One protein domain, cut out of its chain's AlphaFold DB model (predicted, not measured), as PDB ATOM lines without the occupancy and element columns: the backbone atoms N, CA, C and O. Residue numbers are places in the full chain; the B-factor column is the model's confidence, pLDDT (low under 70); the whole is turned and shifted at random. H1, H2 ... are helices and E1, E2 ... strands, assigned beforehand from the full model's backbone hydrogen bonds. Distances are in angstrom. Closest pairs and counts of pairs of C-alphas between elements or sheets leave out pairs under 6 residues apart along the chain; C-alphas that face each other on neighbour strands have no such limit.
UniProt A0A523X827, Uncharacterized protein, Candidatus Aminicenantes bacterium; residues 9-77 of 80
ATOM      1  N   LEU A   9     283.566 225.202 224.928       93.69
ATOM      2  CA  LEU A   9     282.240 225.028 224.355       93.69
ATOM      3  C   LEU A   9     282.352 224.618 222.891       93.69
ATOM      4  O   LEU A   9     283.227 225.067 222.159       93.69
ATOM      5  N   THR A  10     281.387 223.842 222.428       92.62
ATOM      6  CA  THR A  10     281.078 223.685 221.003       92.62
ATOM      7  C   THR A  10     280.151 224.806 220.527       92.62
ATOM      8  O   THR A  10     279.486 225.462 221.336       92.62
ATOM      9  N   MET A  11     280.030 224.987 219.206       89.00
ATOM     10  CA  MET A  11     279.083 225.948 218.609       89.00
ATOM     11  C   MET A  11     277.666 225.802 219.169       89.00
ATOM     12  O   MET A  11     277.107 226.774 219.671       89.00
ATOM     13  N   TYR A  12     277.143 224.579 219.208       89.88
ATOM     14  CA  TYR A  12     275.806 224.297 219.731       89.88
ATOM     15  C   TYR A  12     275.642 224.656 221.218       89.88
ATOM     16  O   TYR A  12     274.577 225.086 221.658       89.88
ATOM     17  N   GLN A  13     276.687 224.487 222.034       91.31
ATOM     18  CA  GLN A  13     276.617 224.893 223.440       91.31
ATOM     19  C   GLN A  13     276.698 226.417 223.593       91.31
ATOM     20  O   GLN A  13     276.068 226.959 224.498       91.31
ATOM     21  N   SER A  14     277.424 227.109 222.707       88.44
ATOM     22  CA  SER A  14     277.520 228.573 222.712       88.44
ATOM     23  C   SER A  14     276.194 229.261 222.355       88.44
ATOM     24  O   SER A  14     275.888 230.313 222.907       88.44
ATOM     25  N   GLU A  15     275.360 228.625 221.526       87.88
ATOM     26  CA  GLU A  15     274.018 229.107 221.155       87.88
ATOM     27  C   GLU A  15     273.036 229.137 222.335       87.88
ATOM     28  O   GLU A  15     272.005 229.802 222.275       87.88
ATOM     29  N   LYS A  16     273.351 228.442 223.435       88.19
ATOM     30  CA  LYS A  16     272.532 228.454 224.656       88.19
ATOM     31  C   LYS A  16     272.697 229.739 225.469       88.19
ATOM     32  O   LYS A  16     271.937 229.958 226.410       88.19
ATOM     33  N   PHE A  17     273.696 230.564 225.152       89.19
ATOM     34  CA  PHE A  17     273.929 231.836 225.824       89.19
ATOM     35  C   PHE A  17     273.095 232.937 225.153       89.19
ATOM     36  O   PHE A  17     273.213 233.119 223.942       89.19
ATOM     37  N   PRO A  18     272.291 233.708 225.913       88.06
ATOM     38  CA  PRO A  18     271.456 234.778 225.357       88.06
ATOM     39  C   PRO A  18     272.240 235.829 224.569       88.06
ATOM     40  O   PRO A  18     271.764 236.343 223.561       88.06
ATOM     41  N   VAL A  19     273.453 236.151 225.026       90.38
ATOM     42  CA  VAL A  19     274.342 237.078 224.328       90.38
ATOM     43  C   VAL A  19     275.407 236.275 223.605       90.38
ATOM     44  O   VAL A  19     276.199 235.589 224.247       90.38
ATOM     45  N   PHE A  20     275.462 236.437 222.286       92.94
ATOM     46  CA  PHE A  20     276.513 235.905 221.432       92.94
ATOM     47  C   PHE A  20     276.955 236.985 220.439       92.94
ATOM     48  O   PHE A  20     276.174 237.433 219.598       92.94
ATOM     49  N   LYS A  21     278.221 237.414 220.512       94.31
ATOM     50  CA  LYS A  21     278.792 238.383 219.560       94.31
ATOM     51  C   LYS A  21     280.169 237.939 219.085       94.31
ATOM     52  O   LYS A  21     281.045 237.717 219.913       94.31
ATOM     53  N   ARG A  22     280.360 237.842 217.765       95.00
ATOM     54  CA  ARG A  22     281.656 237.537 217.131       95.00
ATOM     55  C   ARG A  22     282.475 238.802 216.864       95.00
ATOM     56  O   ARG A  22     281.902 239.876 216.661       95.00
ATOM     57  N   PHE A  23     283.792 238.627 216.905       94.12
ATOM     58  CA  PHE A  23     284.835 239.615 216.645       94.12
ATOM     59  C   PHE A  23     285.925 238.950 215.798       94.12
ATOM     60  O   PHE A  23     286.821 238.273 216.311       94.12
ATOM     61  N   ASP A  24     285.783 239.112 214.493       90.25
ATOM     62  CA  ASP A  24     286.617 238.544 213.432       90.25
ATOM     63  C   ASP A  24     286.683 239.491 212.216       90.25
ATOM     64  O   ASP A  24     287.052 239.094 211.118       90.25
ATOM     65  N   ASP A  25     286.301 240.758 212.414       88.94
ATOM     66  CA  ASP A  25     286.107 241.750 211.353       88.94
ATOM     67  C   ASP A  25     287.319 242.662 211.115       88.94
ATOM     68  O   ASP A  25     287.262 243.540 210.255       88.94
ATOM     69  N   SER A  26     288.399 242.521 211.891       84.81
ATOM     70  CA  SER A  26     289.578 243.377 211.751       84.81
ATOM     71  C   SER A  26     290.773 242.669 211.122       84.81
ATOM     72  O   SER A  26     290.964 241.467 211.267       84.81
ATOM     73  N   ASP A  27     291.680 243.455 210.539       89.12
ATOM     74  CA  ASP A  27     292.963 242.959 210.020       89.12
ATOM     75  C   ASP A  27     293.954 242.533 211.127       89.12
ATOM     76  O   ASP A  27     295.132 242.284 210.867       89.12
ATOM     77  N   SER A  28     293.546 242.531 212.405       90.75
ATOM     78  CA  SER A  28     294.439 242.237 213.524       90.75
ATOM     79  C   SER A  28     293.727 241.562 214.690       90.75
ATOM     80  O   SER A  28     292.993 242.201 215.443       90.75
ATOM     81  N   TYR A  29     294.124 240.323 214.986       88.88
ATOM     82  CA  TYR A  29     293.651 239.591 216.167       88.88
ATOM     83  C   TYR A  29     293.776 240.374 217.480       88.88
ATOM     84  O   TYR A  29     292.960 240.211 218.383       88.88
ATOM     85  N   LYS A  30     294.787 241.244 217.611       91.38
ATOM     86  CA  LYS A  30     294.940 242.087 218.803       91.38
ATOM     87  C   LYS A  30     293.782 243.079 218.936       91.38
ATOM     88  O   LYS A  30     293.290 243.279 220.045       91.38
ATOM     89  N   LYS A  31     293.355 243.695 217.829       94.38
ATOM     90  CA  LYS A  31     292.226 244.633 217.809       94.38
ATOM     91  C   LYS A  31     290.916 243.901 218.085       94.38
ATOM     92  O   LYS A  31     290.142 244.376 218.914       94.38
ATOM     93  N   ASP A  32     290.703 242.738 217.475       94.44
ATOM     94  CA  ASP A  32     289.494 241.939 217.718       94.44
ATOM     95  C   ASP A  32     289.389 241.479 219.168       94.44
ATOM     96  O   ASP A  32     288.343 241.645 219.795       94.44
ATOM     97  N   TYR A  33     290.494 241.016 219.755       94.56
ATOM     98  CA  TYR A  33     290.518 240.651 221.168       94.56
ATOM     99  C   TYR A  33     290.228 241.851 222.084       94.56
ATOM    100  O   TYR A  33     289.482 241.734 223.054       94.56
ATOM    101  N   GLN A  34     290.763 243.035 221.769       95.12
ATOM    102  CA  GLN A  34     290.468 244.260 222.523       95.12
ATOM    103  C   GLN A  34     288.992 244.671 222.418       95.12
ATOM    104  O   GLN A  34     288.396 245.036 223.435       95.12
ATOM    105  N   LYS A  35     288.388 244.578 221.225       95.56
ATOM    106  CA  LYS A  35     286.948 244.808 221.024       95.56
ATOM    107  C   LYS A  35     286.114 243.803 221.829       95.56
ATOM    108  O   LYS A  35     285.191 244.213 222.534       95.56
ATOM    109  N   ALA A  36     286.480 242.521 221.785       95.62
ATOM    110  CA  ALA A  36     285.819 241.462 222.541       95.62
ATOM    111  C   ALA A  36     285.895 241.718 224.055       95.62
ATOM    112  O   ALA A  36     284.875 241.679 224.735       95.62
ATOM    113  N   LEU A  37     287.069 242.080 224.587       95.62
ATOM    114  CA  LEU A  37     287.235 242.438 226.000       95.62
ATOM    115  C   LEU A  37     286.381 243.645 226.409       95.62
ATOM    116  O   LEU A  37     285.773 243.636 227.481       95.62
ATOM    117  N   ALA A  38     286.338 244.690 225.582       95.31
ATOM    118  CA  ALA A  38     285.528 245.874 225.854       95.31
ATOM    119  C   ALA A  38     284.028 245.538 225.881       95.31
ATOM    120  O   ALA A  38     283.310 245.963 226.789       95.31
ATOM    121  N   TYR A  39     283.563 244.728 224.929       94.56
ATOM    122  CA  TYR A  39     282.174 244.284 224.878       94.56
ATOM    123  C   TYR A  39     281.824 243.346 226.040       94.56
ATOM    124  O   TYR A  39     280.807 243.559 226.695       94.56
ATOM    125  N   ALA A  40     282.691 242.384 226.370       93.50
ATOM    126  CA  ALA A  40     282.520 241.488 227.513       93.50
ATOM    127  C   ALA A  40     282.346 242.258 228.828       93.50
ATOM    128  O   ALA A  40     281.444 241.947 229.601       93.50
ATOM    129  N   LYS A  41     283.126 243.327 229.046       91.62
ATOM    130  CA  LYS A  41     282.945 244.217 230.206       91.62
ATOM    131  C   LYS A  41     281.573 244.895 230.219       91.62
ATOM    132  O   LYS A  41     280.957 244.964 231.276       91.62
ATOM    133  N   LYS A  42     281.091 245.369 229.063       91.56
ATOM    134  CA  LYS A  42     279.785 246.040 228.934       91.56
ATOM    135  C   LYS A  42     278.618 245.106 229.265       91.56
ATOM    136  O   LYS A  42     277.673 245.533 229.914       91.56
ATOM    137  N   VAL A  43     278.680 243.855 228.812       90.19
ATOM    138  CA  VAL A  43     277.579 242.882 228.959       90.19
ATOM    139  C   VAL A  43     277.763 241.929 230.143       90.19
ATOM    140  O   VAL A  43     276.999 240.980 230.296       90.19
ATOM    141  N   HIS A  44     278.791 242.144 230.973       89.50
ATOM    142  CA  HIS A  44     279.216 241.194 232.010       89.50
ATOM    143  C   HIS A  44     279.345 239.753 231.466       89.50
ATOM    144  O   HIS A  44     278.921 238.774 232.095       89.50
ATOM    145  N   GLY A  45     279.881 239.660 230.249       92.62
ATOM    146  CA  GLY A  45     280.107 238.432 229.501       92.62
ATOM    147  C   GLY A  45     281.529 237.905 229.652       92.62
ATOM    148  O   GLY A  45     282.363 238.481 230.349       92.62
ATOM    149  N   GLN A  46     281.803 236.819 228.944       95.44
ATOM    150  CA  GLN A  46     283.084 236.135 228.903       95.44
ATOM    151  C   GLN A  46     283.592 236.062 227.464       95.44
ATOM    152  O   GLN A  46     282.841 235.727 226.551       95.44
ATOM    153  N   VAL A  47     284.876 236.369 227.273       96.50
ATOM    154  CA  VAL A  47     285.550 236.229 225.976       96.50
ATOM    155  C   VAL A  47     285.960 234.778 225.763       96.50
ATOM    156  O   VAL A  47     286.524 234.154 226.669       96.50
ATOM    157  N   TYR A  48     285.733 234.296 224.548       96.88
ATOM    158  CA  TYR A  48     286.203 233.021 224.039       96.88
ATOM    159  C   TYR A  48     286.979 233.224 222.738       96.88
ATOM    160  O   TYR A  48     286.671 234.103 221.932       96.88
ATOM    161  N   THR A  49     287.975 232.380 222.526       96.62
ATOM    162  CA  THR A  49     288.673 232.215 221.258       96.62
ATOM    163  C   THR A  49     287.958 231.155 220.431       96.62
ATOM    164  O   THR A  49     287.739 230.050 220.916       96.62
ATOM    165  N   MET A  50     287.618 231.479 219.185       95.31
ATOM    166  CA  MET A  50     287.086 230.515 218.224       95.31
ATOM    167  C   MET A  50     288.257 229.775 217.580       95.31
ATOM    168  O   MET A  50     289.118 230.412 216.961       95.31
ATOM    169  N   VAL A  51     288.295 228.457 217.754       94.50
ATOM    170  CA  VAL A  51     289.340 227.582 217.215       94.50
ATOM    171  C   VAL A  51     288.738 226.532 216.293       94.50
ATOM    172  O   VAL A  51     287.650 226.006 216.550       94.50
ATOM    173  N   ASP A  52     289.443 226.256 215.204       91.94
ATOM    174  CA  ASP A  52     289.111 225.154 214.310       91.94
ATOM    175  C   ASP A  52     289.670 223.853 214.898       91.94
ATOM    176  O   ASP A  52     290.873 223.737 215.158       91.94
ATOM    177  N   GLY A  53     288.780 222.919 215.222       84.94
ATOM    178  CA  GLY A  53     289.111 221.644 215.846       84.94
ATOM    179  C   GLY A  53     289.396 220.550 214.822       84.94
ATOM    180  O   GLY A  53     288.905 220.589 213.697       84.94
ATOM    181  N   GLU A  54     290.132 219.522 215.243       80.44
ATOM    182  CA  GLU A  54     290.577 218.424 214.366       80.44
ATOM    183  C   GLU A  54     289.416 217.611 213.746       80.44
ATOM    184  O   GLU A  54     289.572 217.021 212.681       80.44
ATOM    185  N   ASP A  55     288.222 217.645 214.350       84.12
ATOM    186  CA  ASP A  55     287.023 216.918 213.900       84.12
ATOM    187  C   ASP A  55     286.132 217.698 212.907       84.12
ATOM    188  O   ASP A  55     284.936 217.409 212.797       84.12
ATOM    189  N   ASN A  56     286.653 218.728 212.225       80.62
ATOM    190  CA  ASN A  56     285.856 219.714 211.464       80.62
ATOM    191  C   ASN A  56     284.784 220.411 212.326       80.62
ATOM    192  O   ASN A  56     283.688 220.737 211.860       80.62
ATOM    193  N   LYS A  57     285.072 220.596 213.618       86.75
ATOM    194  CA  LYS A  57     284.177 221.255 214.573       86.75
ATOM    195  C   LYS A  57     284.816 222.534 215.072       86.75
ATOM    196  O   LYS A  57     285.982 222.550 215.439       86.75
ATOM    197  N   THR A  58     284.013 223.582 215.191       91.56
ATOM    198  CA  THR A  58     284.426 224.793 215.895       91.56
ATOM    199  C   THR A  58     284.284 224.614 217.402       91.56
ATOM    200  O   THR A  58     283.182 224.349 217.902       91.56
ATOM    201  N   TYR A  59     285.384 224.853 218.114       93.75
ATOM    202  CA  TYR A  59     285.401 224.995 219.564       93.75
ATOM    203  C   TYR A  59     285.586 226.461 219.962       93.75
ATOM    204  O   TYR A  59     286.133 227.284 219.226       93.75
ATOM    205  N   TYR A  60     285.107 226.787 221.150       95.00
ATOM    206  CA  TYR A  60     285.184 228.095 221.771       95.00
ATOM    207  C   TYR A  60     285.912 227.901 223.092       95.00
ATOM    208  O   TYR A  60     285.346 227.361 224.041       95.00
ATOM    209  N   LEU A  61     287.169 228.328 223.141       95.31
ATOM    210  CA  LEU A  61     288.030 228.181 224.309       95.31
ATOM    211  C   LEU A  61     288.046 229.474 225.108       95.31
ATOM    212  O   LEU A  61     288.288 230.549 224.557       95.31
ATOM    213  N   LYS A  62     287.778 229.398 226.405       94.81
ATOM    214  CA  LYS A  62     287.689 230.572 227.272       94.81
ATOM    215  C   LYS A  62     289.020 231.321 227.307       94.81
ATOM    216  O   LYS A  62     290.088 230.731 227.470       94.81
ATOM    217  N   GLY A  63     288.956 232.644 227.173       93.06
ATOM    218  CA  GLY A  63     290.138 233.505 227.163       93.06
ATOM    219  C   GLY A  63     290.852 233.541 225.810       93.06
ATOM    220  O   GLY A  63     290.230 233.369 224.762       93.06
ATOM    221  N   LEU A  64     292.153 233.846 225.839       93.19
ATOM    222  CA  LEU A  64     292.990 234.041 224.653       93.19
ATOM    223  C   LEU A  64     293.798 232.782 224.340       93.19
ATOM    224  O   LEU A  64     294.705 232.429 225.089       93.19
ATOM    225  N   HIS A  65     293.530 232.182 223.183       92.62
ATOM    226  CA  HIS A  65     294.284 231.051 222.640       92.62
ATOM    227  C   HIS A  65     294.893 231.428 221.287       92.62
ATOM    228  O   HIS A  65     294.336 232.249 220.554       92.62
ATOM    229  N   TYR A  66     296.070 230.888 220.966       87.94
ATOM    230  CA  TYR A  66     296.830 231.266 219.761       87.94
ATOM    231  C   TYR A  66     296.797 230.219 218.648       87.94
ATOM    232  O   TYR A  66     296.970 230.575 217.486       87.94
ATOM    233  N   VAL A  67     296.582 228.952 218.994       88.25
ATOM    234  CA  VAL A  67     296.628 227.825 218.057       88.25
ATOM    235  C   VAL A  67     295.276 227.668 217.368       88.25
ATOM    236  O   VAL A  67     294.245 227.778 218.028       88.25
ATOM    237  N   ASN A  68     295.295 227.444 216.047       88.94
ATOM    238  CA  ASN A  68     294.120 227.221 215.190       88.94
ATOM    239  C   ASN A  68     292.990 228.248 215.372       88.94
ATOM    240  O   ASN A  68     291.823 227.971 215.103       88.94
ATOM    241  N   ARG A  69     293.333 229.453 215.841       92.88
ATOM    242  CA  ARG A  69     292.379 230.531 216.071       92.88
ATOM    243  C   ARG A  69     291.982 231.164 214.750       92.88
ATOM    244  O   ARG A  69     292.842 231.610 213.996       92.88
ATOM    245  N   PHE A  70     290.685 231.377 214.580       92.44
ATOM    246  CA  PHE A  70     290.157 232.176 213.476       92.44
ATOM    247  C   PHE A  70     289.337 233.391 213.927       92.44
ATOM    248  O   PHE A  70     289.006 234.235 213.105       92.44
ATOM    249  N   GLY A  71     289.075 233.552 215.226       94.00
ATOM    250  CA  GLY A  71     288.477 234.781 215.748       94.00
ATOM    251  C   GLY A  71     288.167 234.713 217.235       94.00
ATOM    252  O   GLY A  71     288.639 233.824 217.945       94.00
ATOM    253  N   PHE A  72     287.361 235.659 217.707       96.25
ATOM    254  CA  PHE A  72     286.883 235.703 219.084       96.25
ATOM    255  C   PHE A  72     285.366 235.826 219.130       96.25
ATOM    256  O   PHE A  72     284.734 236.343 218.211       96.25
ATOM    257  N   CYS A  73     284.767 235.400 220.233       95.88
ATOM    258  CA  CYS A  73     283.393 235.750 220.546       95.88
ATOM    259  C   CYS A  73     283.241 236.126 222.019       95.88
ATOM    260  O   CYS A  73     284.127 235.898 222.845       95.88
ATOM    261  N   VAL A  74     282.108 236.737 222.339       96.06
ATOM    262  CA  VAL A  74     281.688 237.014 223.707       96.06
ATOM    263  C   VAL A  74     280.365 236.323 223.959       96.06
ATOM    264  O   VAL A  74     279.422 236.507 223.185       96.06
ATOM    265  N   LEU A  75     280.312 235.581 225.064       94.00
ATOM    266  CA  LEU A  75     279.110 234.941 225.583       94.00
ATOM    267  C   LEU A  75     278.650 235.645 226.856       94.00
ATOM    268  O   LEU A  75     279.470 235.957 227.717       94.00
ATOM    269  N   GLY A  76     277.352 235.896 226.997       89.94
ATOM    270  CA  GLY A  76     276.780 236.568 228.167       89.94
ATOM    271  C   GLY A  76     275.486 235.912 228.640       89.94
ATOM    272  O   GLY A  76     274.719 235.399 227.833       89.94
ATOM    273  N   LEU A  77     275.245 235.928 229.956       80.31
ATOM    274  CA  LEU A  77     274.075 235.286 230.579       80.31
ATOM    275  C   LEU A  77     272.850 236.195 230.764       80.31
ATOM    276  O   LEU A  77     271.801 235.693 231.154       80.31
TER     277      LEU A  77
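What this domain is: This is residues 9 to 77 of the 80 residues of an uncharacterized protein of Candidatus Aminicenantes bacterium (UniProt A0A523X827). A strongly twisted sheet of four antiparallel strands, in the order E1, E4, E2, E3, has the long helix H2 packed along E4 on one face, making two layers, a sheet and a helix. The short helix H1 sits beside the strands, and residues 9 to 10 pair with residues 59 to 60 of E3. The 69 printed residues hold H1, E1, H2, E2, E3 and E4 in chain order, a mixed class of helices and strands. The whole is compact, with a radius of gyration of the C-alphas of 11.2 A and spans of 34 by 29 by 17 A.

Where its parts are: In the sheet, E1 is residues 19 to 23, E4 residues 69 to 76, 20.6 A long, E2 residues 46 to 52, 19.2 A long, and E3 residues 58 to 62. H2 is residues 29 to 43, 20.8 A long, and H1 residues 11 to 14. C-alpha 11 is at (279.083, 225.948, 218.609) and C-alpha 76 at (276.780, 236.568, 228.167).

How they stand to each other: E4 and E1 are antiparallel, with N 23 and O 72 at 2.8 A. E4 and E2 are antiparallel, with N 48 and O 73 at 2.8 A. E2 and E3 form a hairpin, with N 49 and O 61 at 2.8 A. H2 runs along E4 at 1 degrees on the local plane, at a height over the sheet of 8.4 A; their closest C-alphas, of Ala 40 and Val 74, are 5.9 A apart. E1, H2 and E2 form a split strand-helix-strand unit, two strands running the same way with E4 between them, its crossover right-handed. H1 is at the sheet's level; its closest C-alphas to E3, of Met 11 and Thr 58, are 6.1 A apart. H1 and H2 are apart. Every O i to N i+4 pair in H2 is within hydrogen-bond range; H1 is too short for one.

The domain as a whole: The C-alphas of Lys 42 and Asp 55, the two farthest apart, are 33.6 A apart. The printed part has no cut. No link is long. The mean pLDDT of the printed part is 91.6, and no printed residue is under 70.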